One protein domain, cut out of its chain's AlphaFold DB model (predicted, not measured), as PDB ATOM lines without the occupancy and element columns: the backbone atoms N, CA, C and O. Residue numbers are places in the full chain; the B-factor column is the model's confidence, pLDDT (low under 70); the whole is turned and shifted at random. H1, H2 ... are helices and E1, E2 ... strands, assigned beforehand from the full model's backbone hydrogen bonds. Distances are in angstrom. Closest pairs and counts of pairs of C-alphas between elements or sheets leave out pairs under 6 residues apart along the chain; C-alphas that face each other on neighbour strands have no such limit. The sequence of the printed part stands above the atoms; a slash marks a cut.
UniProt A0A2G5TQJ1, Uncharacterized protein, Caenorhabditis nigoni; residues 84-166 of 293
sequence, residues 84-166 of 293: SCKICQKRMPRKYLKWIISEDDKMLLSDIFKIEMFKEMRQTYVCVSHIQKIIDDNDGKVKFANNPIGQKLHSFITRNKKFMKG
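Overview. This is residues 84 to 166 of the 293 residues of an uncharacterized protein of Caenorhabditis nigoni (UniProt A0A2G5TQJ1). Three helices pack loosely together, the longest, H3, crossing H1 with its first part and H2 with its last part, while a small two-strand ribbon, E1 and E2, sits away from H3. The unnamed stretch 84 to 96 loops out beyond the ribbon, and residues 139 to 147 loop at the opposite end. The printed part has 83 residues, with two named strands and three named helices in the order E1, H1, E2, H2, H3. The sheet, in the order E1, E2, is antiparallel, and the class is mostly helix. The whole is compact, with a radius of gyration of the C-alphas of 12.5 A and spans of 35 by 28 by 18 A.

Arrangement. E1, residues 97 to 100, is the antiparallel neighbour of E2, residues 124 to 127, at 143 degrees; N 98 and O 126 are 2.8 A apart, within hydrogen-bond range. H1, residues 103 to 113, and H2, residues 128 to 138, are near each other. H3, residues 148 to 164, touches H1 with residues 149 to 156 alone, about perpendicular at 85 degrees; the closest C-alphas, of Asp 105 and Phe 156, are 6.7 A apart. H3 touches H2 with residues 157 to 164 alone, at a steep tilt of 51 degrees, opposite ways; the closest C-alphas, of Ile 135 and Ile 157, are 5.7 A apart. E1 and E2 are apart from H3. In H1, H2 and H3 every O i to N i+4 pair is within hydrogen-bond range.

Along the chain. E1 begins at C-alpha 97 (-14.610, 17.311, 25.052) and is 9.4 A long; H1 is 15.2 A, E2 10.2 A and H2 15.6 A. H3, 24.0 A, ends at C-alpha 164 (-19.875, 16.703, 35.159).

Size, cuts and confidence. The two C-alphas farthest apart, of Pro 93 and Asn 146, are 37.5 A apart. The printed part has no cut, and no link is long. Mean pLDDT of the printed part is 82.3; residues 117 to 122, 140 to 146 and 165 to 166 are under 70.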
ATOM      1  N   SER A  84     -10.595  19.497  18.546       88.56
ATOM      2  CA  SER A  84     -10.285  20.817  19.113       88.56
ATOM      3  C   SER A  84     -11.492  21.421  19.823       88.56
ATOM      4  O   SER A  84     -12.599  21.421  19.277       88.56
ATOM      5  N   CYS A  85     -11.282  22.014  20.997       91.19
ATOM      6  CA  CYS A  85     -12.308  22.846  21.625       91.19
ATOM      7  C   CYS A  85     -12.536  24.121  20.802       91.19
ATOM      8  O   CYS A  85     -11.585  24.820  20.487       91.19
ATOM      9  N   LYS A  86     -13.786  24.490  20.515       89.81
ATOM     10  CA  LYS A  86     -14.100  25.709  19.751       89.81
ATOM     11  C   LYS A  86     -13.867  27.025  20.486       89.81
ATOM     12  O   LYS A  86     -13.782  28.053  19.837       89.81
ATOM     13  N   ILE A  87     -13.720  26.982  21.807       90.12
ATOM     14  CA  ILE A  87     -13.525  28.177  22.631       90.12
ATOM     15  C   ILE A  87     -12.032  28.485  22.800       90.12
ATOM     16  O   ILE A  87     -11.604  29.581  22.481       90.12
ATOM     17  N   CYS A  88     -11.212  27.518  23.239       91.19
ATOM     18  CA  CYS A  88      -9.762  27.734  23.410       91.19
ATOM     19  C   CYS A  88      -8.904  27.197  22.265       91.19
ATOM     20  O   CYS A  88      -7.685  27.272  22.355       91.19
ATOM     21  N   GLN A  89      -9.502  26.566  21.251       88.88
ATOM     22  CA  GLN A  89      -8.820  25.978  20.087       88.88
ATOM     23  C   GLN A  89      -7.790  24.873  20.406       88.88
ATOM     24  O   GLN A  89      -7.226  24.271  19.495       88.88
ATOM     25  N   LYS A  90      -7.608  24.505  21.683       90.56
ATOM     26  CA  LYS A  90      -6.707  23.425  22.110       90.56
ATOM     27  C   LYS A  90      -7.200  22.066  21.602       90.56
ATOM     28  O   LYS A  90      -8.369  21.711  21.802       90.56
ATOM     29  N   ARG A  91      -6.295  21.295  20.986       89.75
ATOM     30  CA  ARG A  91      -6.496  19.876  20.644       89.75
ATOM     31  C   ARG A  91      -6.435  19.029  21.917       89.75
ATOM     32  O   ARG A  91      -5.559  19.239  22.749       89.75
ATOM     33  N   MET A  92      -7.363  18.087  22.083       88.00
ATOM     34  CA  MET A  92      -7.375  17.184  23.238       88.00
ATOM     35  C   MET A  92      -8.124  15.869  22.958       88.00
ATOM     36  O   MET A  92      -8.949  15.805  22.040       88.00
ATOM     37  N   PRO A  93      -7.879  14.811  23.756       84.44
ATOM     38  CA  PRO A  93      -8.629  13.563  23.658       84.44
ATOM     39  C   PRO A  93     -10.141  13.757  23.821       84.44
ATOM     40  O   PRO A  93     -10.593  14.541  24.659       84.44
ATOM     41  N   ARG A  94     -10.937  12.954  23.098       83.50
ATOM     42  CA  ARG A  94     -12.413  13.019  23.097       83.50
ATOM     43  C   ARG A  94     -13.044  12.985  24.496       83.50
ATOM     44  O   ARG A  94     -14.064  13.628  24.700       83.50
ATOM     45  N   LYS A  95     -12.434  12.292  25.466       82.12
ATOM     46  CA  LYS A  95     -12.926  12.215  26.857       82.12
ATOM     47  C   LYS A  95     -12.964  13.563  27.595       82.12
ATOM     48  O   LYS A  95     -13.681  13.678  28.579       82.12
ATOM     49  N   TYR A  96     -12.225  14.571  27.123       87.19
ATOM     50  CA  TYR A  96     -12.196  15.921  27.701       87.19
ATOM     51  C   TYR A  96     -13.054  16.931  26.932       87.19
ATOM     52  O   TYR A  96     -13.079  18.114  27.276       87.19
ATOM     53  N   LEU A  97     -13.762  16.481  25.895       89.62
ATOM     54  CA  LEU A  97     -14.610  17.311  25.052       89.62
ATOM     55  C   LEU A  97     -16.060  16.866  25.169       89.62
ATOM     56  O   LEU A  97     -16.380  15.678  25.172       89.62
ATOM     57  N   LYS A  98     -16.955  17.845  25.185       91.25
ATOM     58  CA  LYS A  98     -18.385  17.641  25.041       91.25
ATOM     59  C   LYS A  98     -18.824  18.107  23.665       91.25
ATOM     60  O   LYS A  98     -18.488  19.211  23.239       91.25
ATOM     61  N   TRP A  99     -19.596  17.266  22.988       91.31
ATOM     62  CA  TRP A  99     -20.285  17.656  21.767       91.31
ATOM     63  C   TRP A  99     -21.521  18.491  22.117       91.31
ATOM     64  O   TRP A  99     -22.374  18.054  22.893       91.31
ATOM     65  N   ILE A 100     -21.593  19.697  21.562       90.25
ATOM     66  CA  ILE A 100     -22.711  20.625  21.700       90.25
ATOM     67  C   ILE A 100     -23.583  20.502  20.452       90.25
ATOM     68  O   ILE A 100     -23.178  20.885  19.355       90.25
ATOM     69  N   ILE A 101     -24.768  19.922  20.640       87.31
ATOM     70  CA  ILE A 101     -25.714  19.622  19.556       87.31
ATOM     71  C   ILE A 101     -26.756  20.735  19.418       87.31
ATOM     72  O   ILE A 101     -27.076  21.135  18.307       87.31
ATOM     73  N   SER A 102     -27.280  21.233  20.541       87.69
ATOM     74  CA  SER A 102     -28.372  22.209  20.554       87.69
ATOM     75  C   SER A 102     -27.905  23.583  20.073       87.69
ATOM     76  O   SER A 102     -26.912  24.106  20.578       87.69
ATOM     77  N   GLU A 103     -28.650  24.183  19.142       86.50
ATOM     78  CA  GLU A 103     -28.414  25.558  18.681       86.50
ATOM     79  C   GLU A 103     -28.573  26.582  19.811       86.50
ATOM     80  O   GLU A 103     -27.797  27.528  19.890       86.50
ATOM     81  N   ASP A 104     -29.495  26.356  20.753       86.44
ATOM     82  CA  ASP A 104     -29.624  27.203  21.944       86.44
ATOM     83  C   ASP A 104     -28.365  27.166  22.814       86.44
ATOM     84  O   ASP A 104     -27.913  28.205  23.293       86.44
ATOM     85  N   ASP A 105     -27.772  25.981  22.989       89.19
ATOM     86  CA  ASP A 105     -26.518  25.837  23.733       89.19
ATOM     87  C   ASP A 105     -25.358  26.505  22.982       89.19
ATOM     88  O   ASP A 105     -24.486  27.099  23.614       89.19
ATOM     89  N   LYS A 106     -25.341  26.438  21.644       88.69
ATOM     90  CA  LYS A 106     -24.339  27.130  20.823       88.69
ATOM     91  C   LYS A 106     -24.465  28.646  20.953       88.69
ATOM     92  O   LYS A 106     -23.462  29.282  21.242       88.69
ATOM     93  N   MET A 107     -25.668  29.204  20.799       87.56
ATOM     94  CA  MET A 107     -25.916  30.643  20.955       87.56
ATOM     95  C   MET A 107     -25.530  31.129  22.352       87.56
ATOM     96  O   MET A 107     -24.795  32.098  22.477       87.56
ATOM     97  N   LEU A 108     -25.930  30.399  23.397       89.06
ATOM     98  CA  LEU A 108     -25.554  30.728  24.769       89.06
ATOM     99  C   LEU A 108     -24.028  30.771  24.952       89.06
ATOM    100  O   LEU A 108     -23.500  31.669  25.602       89.06
ATOM    101  N   LEU A 109     -23.306  29.798  24.389       89.62
ATOM    102  CA  LEU A 109     -21.845  29.771  24.443       89.62
ATOM    103  C   LEU A 109     -21.219  30.919  23.640       89.62
ATOM    104  O   LEU A 109     -20.242  31.501  24.111       89.62
ATOM    105  N   SER A 110     -21.778  31.264  22.474       87.88
ATOM    106  CA  SER A 110     -21.388  32.453  21.707       87.88
ATOM    107  C   SER A 110     -21.514  33.713  22.551       87.88
ATOM    108  O   SER A 110     -20.576  34.500  22.590       87.88
ATOM    109  N   ASP A 111     -22.636  33.880  23.253       87.25
ATOM    110  CA  ASP A 111     -22.934  35.079  24.037       87.25
ATOM    111  C   ASP A 111     -22.012  35.199  25.258       87.25
ATOM    112  O   ASP A 111     -21.455  36.264  25.523       87.25
ATOM    113  N   ILE A 112     -21.794  34.095  25.984       88.25
ATOM    114  CA  ILE A 112     -20.945  34.074  27.187       88.25
ATOM    115  C   ILE A 112     -19.479  34.337  26.840       88.25
ATOM    116  O   ILE A 112     -18.806  35.105  27.528       88.25
ATOM    117  N   PHE A 113     -18.965  33.686  25.794       87.69
ATOM    118  CA  PHE A 113     -17.552  33.788  25.420       87.69
ATOM    119  C   PHE A 113     -17.275  34.855  24.355       87.69
ATOM    120  O   PHE A 113     -16.112  35.080  24.031       87.69
ATOM    121  N   LYS A 114     -18.316  35.522  23.840       86.75
ATOM    122  CA  LYS A 114     -18.259  36.516  22.755       86.75
ATOM    123  C   LYS A 114     -17.570  35.976  21.495       86.75
ATOM    124  O   LYS A 114     -16.654  36.593  20.962       86.75
ATOM    125  N   ILE A 115     -17.996  34.794  21.043       81.19
ATOM    126  CA  ILE A 115     -17.412  34.088  19.890       81.19
ATOM    127  C   ILE A 115     -18.445  33.986  18.762       81.19
ATOM    128  O   ILE A 115     -19.493  33.373  18.936       81.19
ATOM    129  N   GLU A 116     -18.126  34.504  17.573       70.31
ATOM    130  CA  GLU A 116     -19.025  34.483  16.400       70.31
ATOM    131  C   GLU A 116     -19.055  33.131  15.646       70.31
ATOM    132  O   GLU A 116     -19.875  32.910  14.756       70.31
ATOM    133  N   MET A 117     -18.186  32.186  16.017       63.50
ATOM    134  CA  MET A 117     -17.798  31.032  15.189       63.50
ATOM    135  C   MET A 117     -18.773  29.837  15.143       63.50
ATOM    136  O   MET A 117     -18.466  28.834  14.495       63.50
ATOM    137  N   PHE A 118     -19.917  29.861  15.833       63.91
ATOM    138  CA  PHE A 118     -20.783  28.671  15.923       63.91
ATOM    139  C   PHE A 118     -21.807  28.526  14.782       63.91
ATOM    140  O   PHE A 118     -22.454  27.483  14.698       63.91
ATOM    141  N   LYS A 119     -21.933  29.524  13.893       59.88
ATOM    142  CA  LYS A 119     -22.994  29.593  12.868       59.88
ATOM    143  C   LYS A 119     -22.850  28.605  11.698       59.88
ATOM    144  O   LYS A 119     -23.844  28.317  11.045       59.88
ATOM    145  N   GLU A 120     -21.662  28.051  11.447       58.12
ATOM    146  CA  GLU A 120     -21.388  27.320  10.190       58.12
ATOM    147  C   GLU A 120     -21.001  25.839  10.364       58.12
ATOM    148  O   GLU A 120     -20.947  25.091   9.389       58.12
ATOM    149  N   MET A 121     -20.747  25.362  11.590       60.84
ATOM    150  CA  MET A 121     -20.190  24.016  11.794       60.84
ATOM    151  C   MET A 121     -21.196  22.997  12.341       60.84
ATOM    152  O   MET A 121     -21.796  23.167  13.404       60.84
ATOM    153  N   ARG A 122     -21.290  21.851  11.648       65.00
ATOM    154  CA  ARG A 122     -22.114  20.692  12.049       65.00
ATOM    155  C   ARG A 122     -21.635  20.020  13.345       65.00
ATOM    156  O   ARG A 122     -22.411  19.320  13.988       65.00
ATOM    157  N   GLN A 123     -20.375  20.212  13.743       77.62
ATOM    158  CA  GLN A 123     -19.795  19.573  14.928       77.62
ATOM    159  C   GLN A 123     -19.079  20.586  15.822       77.62
ATOM    160  O   GLN A 123     -17.955  21.009  15.552       77.62
ATOM    161  N   THR A 124     -19.731  20.940  16.927       87.44
ATOM    162  CA  THR A 124     -19.188  21.861  17.923       87.44
ATOM    163  C   THR A 124     -18.708  21.091  19.142       87.44
ATOM    164  O   THR A 124     -19.516  20.557  19.896       87.44
ATOM    165  N   TYR A 125     -17.398  21.060  19.371       90.50
ATOM    166  CA  TYR A 125     -16.823  20.479  20.582       90.50
ATOM    167  C   TYR A 125     -16.346  21.570  21.534       90.50
ATOM    168  O   TYR A 125     -15.662  22.508  21.128       90.50
ATOM    169  N   VAL A 126     -16.671  21.437  22.816       91.69
ATOM    170  CA  VAL A 126     -16.217  22.341  23.877       91.69
ATOM    171  C   VAL A 126     -15.553  21.531  24.979       91.69
ATOM    172  O   VAL A 126     -16.059  20.478  25.360       91.69
ATOM    173  N   CYS A 127     -14.406  21.986  25.479       92.56
ATOM    174  CA  CYS A 127     -13.725  21.280  26.553       92.56
ATOM    175  C   CYS A 127     -14.491  21.387  27.866       92.56
ATOM    176  O   CYS A 127     -15.115  22.405  28.172       92.56
ATOM    177  N   VAL A 128     -14.408  20.313  28.647       90.62
ATOM    178  CA  VAL A 128     -15.073  20.184  29.944       90.62
ATOM    179  C   VAL A 128     -14.744  21.362  30.864       90.62
ATOM    180  O   VAL A 128     -15.640  21.852  31.540       90.62
ATOM    181  N   SER A 129     -13.518  21.891  30.816       90.50
ATOM    182  CA  SER A 129     -13.104  23.041  31.631       90.50
ATOM    183  C   SER A 129     -13.877  24.332  31.342       90.50
ATOM    184  O   SER A 129     -14.188  25.055  32.278       90.50
ATOM    185  N   HIS A 130     -14.255  24.628  30.092       93.69
ATOM    186  CA  HIS A 130     -15.076  25.817  29.810       93.69
ATOM    187  C   HIS A 130     -16.503  25.663  30.309       93.69
ATOM    188  O   HIS A 130     -17.094  26.612  30.810       93.69
ATOM    189  N   ILE A 131     -17.056  24.457  30.181       91.75
ATOM    190  CA  ILE A 131     -18.384  24.159  30.711       91.75
ATOM    191  C   ILE A 131     -18.359  24.244  32.240       91.75
ATOM    192  O   ILE A 131     -19.285  24.795  32.828       91.75
ATOM    193  N   GLN A 132     -17.298  23.734  32.871       88.81
ATOM    194  CA  GLN A 132     -17.092  23.822  34.312       88.81
ATOM    195  C   GLN A 132     -16.977  25.279  34.764       88.81
ATOM    196  O   GLN A 132     -17.689  25.676  35.673       88.81
ATOM    197  N   LYS A 133     -16.211  26.108  34.046       91.12
ATOM    198  CA  LYS A 133     -16.122  27.545  34.324       91.12
ATOM    199  C   LYS A 133     -17.492  28.234  34.303       91.12
ATOM    200  O   LYS A 133     -17.814  28.955  35.235       91.12
ATOM    201  N   ILE A 134     -18.338  27.959  33.301       90.50
ATOM    202  CA  ILE A 134     -19.715  28.496  33.273       90.50
ATOM    203  C   ILE A 134     -20.510  28.042  34.498       90.50
ATOM    204  O   ILE A 134     -21.274  28.822  35.061       90.50
ATOM    205  N   ILE A 135     -20.369  26.774  34.888       88.81
ATOM    206  CA  ILE A 135     -21.045  26.231  36.063       88.81
ATOM    207  C   ILE A 135     -20.597  26.970  37.328       88.81
ATOM    208  O   ILE A 135     -21.467  27.394  38.083       88.81
ATOM    209  N   ASP A 136     -19.291  27.136  37.525       85.88
ATOM    210  CA  ASP A 136     -18.697  27.735  38.723       85.88
ATOM    211  C   ASP A 136     -19.012  29.233  38.818       85.88
ATOM    212  O   ASP A 136     -19.468  29.708  39.856       85.88
ATOM    213  N   ASP A 137     -18.885  29.966  37.705       87.31
ATOM    214  CA  ASP A 137     -19.147  31.410  37.637       87.31
ATOM    215  C   ASP A 137     -20.599  31.762  38.001       87.31
ATOM    216  O   ASP A 137     -20.883  32.882  38.450       87.31
ATOM    217  N   ASN A 138     -21.512  30.804  37.816       84.31
ATOM    218  CA  ASN A 138     -22.946  30.948  38.035       84.31
ATOM    219  C   ASN A 138     -23.467  30.143  39.237       84.31
ATOM    220  O   ASN A 138     -24.656  30.238  39.554       84.31
ATOM    221  N   ASP A 139     -22.629  29.360  39.922       74.25
ATOM    222  CA  ASP A 139     -23.075  28.565  41.064       74.25
ATOM    223  C   ASP A 139     -23.558  29.481  42.197       74.25
ATOM    224  O   ASP A 139     -22.968  30.523  42.476       74.25
ATOM    225  N   GLY A 140     -24.716  29.172  42.782       66.56
ATOM    226  CA  GLY A 140     -25.375  30.031  43.779       66.56
ATOM    227  C   GLY A 140     -25.952  31.366  43.263       66.56
ATOM    228  O   GLY A 140     -26.772  31.968  43.956       66.56
ATOM    229  N   LYS A 141     -25.600  31.818  42.048       67.50
ATOM    230  CA  LYS A 141     -26.096  33.078  41.451       67.50
ATOM    231  C   LYS A 141     -27.367  32.919  40.629       67.50
ATOM    232  O   LYS A 141     -28.078  33.900  40.424       67.50
ATOM    233  N   VAL A 142     -27.690  31.703  40.183       59.56
ATOM    234  CA  VAL A 142     -28.924  31.433  39.425       59.56
ATOM    235  C   VAL A 142     -30.141  31.385  40.358       59.56
ATOM    236  O   VAL A 142     -30.840  30.380  40.455       59.56
ATOM    237  N   LYS A 143     -30.423  32.483  41.065       58.09
ATOM    238  CA  LYS A 143     -31.800  32.777  41.472       58.09
ATOM    239  C   LYS A 143     -32.564  33.040  40.178       58.09
ATOM    240  O   LYS A 143     -32.067  33.795  39.350       58.09
ATOM    241  N   PHE A 144     -33.692  32.358  39.980       57.16
ATOM    242  CA  PHE A 144     -34.511  32.349  38.762       57.16
ATOM    243  C   PHE A 144     -34.601  33.724  38.084       57.16
ATOM    244  O   PHE A 144     -35.481  34.530  38.377       57.16
ATOM    245  N   ALA A 145     -33.681  34.006  37.164       60.03
ATOM    246  CA  ALA A 145     -33.813  35.158  36.303       60.03
ATOM    247  C   ALA A 145     -34.924  34.802  35.314       60.03
ATOM    248  O   ALA A 145     -34.717  33.984  34.421       60.03
ATOM    249  N   ASN A 146     -36.110  35.390  35.492       67.50
ATOM    250  CA  ASN A 146     -37.299  35.146  34.663       67.50
ATOM    251  C   ASN A 146     -37.152  35.628  33.205       67.50
ATOM    252  O   ASN A 146     -38.135  35.684  32.473       67.50
ATOM    253  N   ASN A 147     -35.940  35.975  32.768       80.25
ATOM    254  CA  ASN A 147     -35.668  36.318  31.383       80.25
ATOM    255  C   ASN A 147     -35.262  35.067  30.570       80.25
ATOM    256  O   ASN A 147     -34.711  34.108  31.127       80.25
ATOM    257  N   PRO A 148     -35.501  35.061  29.246       80.06
ATOM    258  CA  PRO A 148     -35.232  33.901  28.392       80.06
ATOM    259  C   PRO A 148     -33.779  33.403  28.442       80.06
ATOM    260  O   PRO A 148     -33.534  32.199  28.380       80.06
ATOM    261  N   ILE A 149     -32.807  34.306  28.591       80.81
ATOM    262  CA  ILE A 149     -31.376  33.966  28.638       80.81
ATOM    263  C   ILE A 149     -31.041  33.240  29.945       80.81
ATOM    264  O   ILE A 149     -30.366  32.213  29.929       80.81
ATOM    265  N   GLY A 150     -31.569  33.720  31.070       83.06
ATOM    266  CA  GLY A 150     -31.423  33.101  32.382       83.06
ATOM    267  C   GLY A 150     -32.000  31.688  32.421       83.06
ATOM    268  O   GLY A 150     -31.362  30.780  32.951       83.06
ATOM    269  N   GLN A 151     -33.152  31.463  31.781       84.38
ATOM    270  CA  GLN A 151     -33.743  30.127  31.656       84.38
ATOM    271  C   GLN A 151     -32.887  29.181  30.799       84.38
ATOM    272  O   GLN A 151     -32.684  28.018  31.174       84.38
ATOM    273  N   LYS A 152     -32.342  29.670  29.675       87.25
ATOM    274  CA  LYS A 152     -31.417  28.900  28.827       87.25
ATOM    275  C   LYS A 152     -30.132  28.558  29.580       87.25
ATOM    276  O   LYS A 152     -29.731  27.394  29.598       87.25
ATOM    277  N   LEU A 153     -29.545  29.529  30.278       88.88
ATOM    278  CA  LEU A 153     -28.355  29.347  31.107       88.88
ATOM    279  C   LEU A 153     -28.599  28.351  32.244       88.88
ATOM    280  O   LEU A 153     -27.818  27.420  32.426       88.88
ATOM    281  N   HIS A 154     -29.716  28.475  32.960       86.94
ATOM    282  CA  HIS A 154     -30.108  27.529  34.002       86.94
ATOM    283  C   HIS A 154     -30.262  26.103  33.446       86.94
ATOM    284  O   HIS A 154     -29.757  25.137  34.027       86.94
ATOM    285  N   SER A 155     -30.914  25.960  32.291       88.62
ATOM    286  CA  SER A 155     -31.106  24.670  31.618       88.62
ATOM    287  C   SER A 155     -29.783  24.066  31.140       88.62
ATOM    288  O   SER A 155     -29.567  22.855  31.271       88.62
ATOM    289  N   PHE A 156     -28.882  24.898  30.614       90.19
ATOM    290  CA  PHE A 156     -27.527  24.512  30.237       90.19
ATOM    291  C   PHE A 156     -26.742  24.029  31.458       90.19
ATOM    292  O   PHE A 156     -26.236  22.904  31.452       90.19
ATOM    293  N   ILE A 157     -26.689  24.823  32.531       88.94
ATOM    294  CA  ILE A 157     -25.990  24.486  33.777       88.94
ATOM    295  C   ILE A 157     -26.551  23.191  34.365       88.94
ATOM    296  O   ILE A 157     -25.782  22.296  34.696       88.94
ATOM    297  N   THR A 158     -27.872  23.029  34.434       87.56
ATOM    298  CA  THR A 158     -28.506  21.835  35.014       87.56
ATOM    299  C   THR A 158     -28.144  20.560  34.246       87.56
ATOM    300  O   THR A 158     -27.738  19.562  34.851       87.56
ATOM    301  N   ARG A 159     -28.233  20.573  32.906       87.69
ATOM    302  CA  ARG A 159     -27.838  19.422  32.071       87.69
ATOM    303  C   ARG A 159     -26.343  19.131  32.172       87.69
ATOM    304  O   ARG A 159     -25.943  17.968  32.219       87.69
ATOM    305  N   ASN A 160     -25.512  20.169  32.203       87.69
ATOM    306  CA  ASN A 160     -24.065  20.009  32.254       87.69
ATOM    307  C   ASN A 160     -23.565  19.596  33.643       87.69
ATOM    308  O   ASN A 160     -22.709  18.725  33.710       87.69
ATOM    309  N   LYS A 161     -24.156  20.078  34.741       85.31
ATOM    310  CA  LYS A 161     -23.864  19.605  36.107       85.31
ATOM    311  C   LYS A 161     -24.106  18.101  36.246       85.31
ATOM    312  O   LYS A 161     -23.278  17.415  36.832       85.31
ATOM    313  N   LYS A 162     -25.187  17.564  35.663       75.88
ATOM    314  CA  LYS A 162     -25.447  16.108  35.624       75.88
ATOM    315  C   LYS A 162     -24.396  15.336  34.819       75.88
ATOM    316  O   LYS A 162     -24.090  14.199  35.150       75.88
ATOM    317  N   PHE A 163     -23.858  15.941  33.763       75.25
ATOM    318  CA  PHE A 163     -22.775  15.356  32.973       75.25
ATOM    319  C   PHE A 163     -21.435  15.396  33.731       75.25
ATOM    320  O   PHE A 163     -20.712  14.404  33.722       75.25
ATOM    321  N   MET A 164     -21.138  16.499  34.432       74.81
ATOM    322  CA  MET A 164     -19.875  16.703  35.159       74.81
ATOM    323  C   MET A 164     -19.793  15.947  36.482       74.81
ATOM    324  O   MET A 164     -18.731  15.439  36.821       74.81
ATOM    325  N   LYS A 165     -20.903  15.796  37.213       65.94
ATOM    326  CA  LYS A 165     -20.934  15.023  38.469       65.94
ATOM    327  C   LYS A 165     -20.768  13.507  38.257       65.94
ATOM    328  O   LYS A 165     -20.841  12.742  39.216       65.94
ATOM    329  N   GLY A 166     -20.596  13.059  37.009       55.50
ATOM    330  CA  GLY A 166     -20.980  11.715  36.599       55.50
ATOM    331  C   GLY A 166     -22.485  11.520  36.817       55.50
ATOM    332  O   GLY A 166     -23.148  12.300  37.504       55.50
TER     333      GLY A 166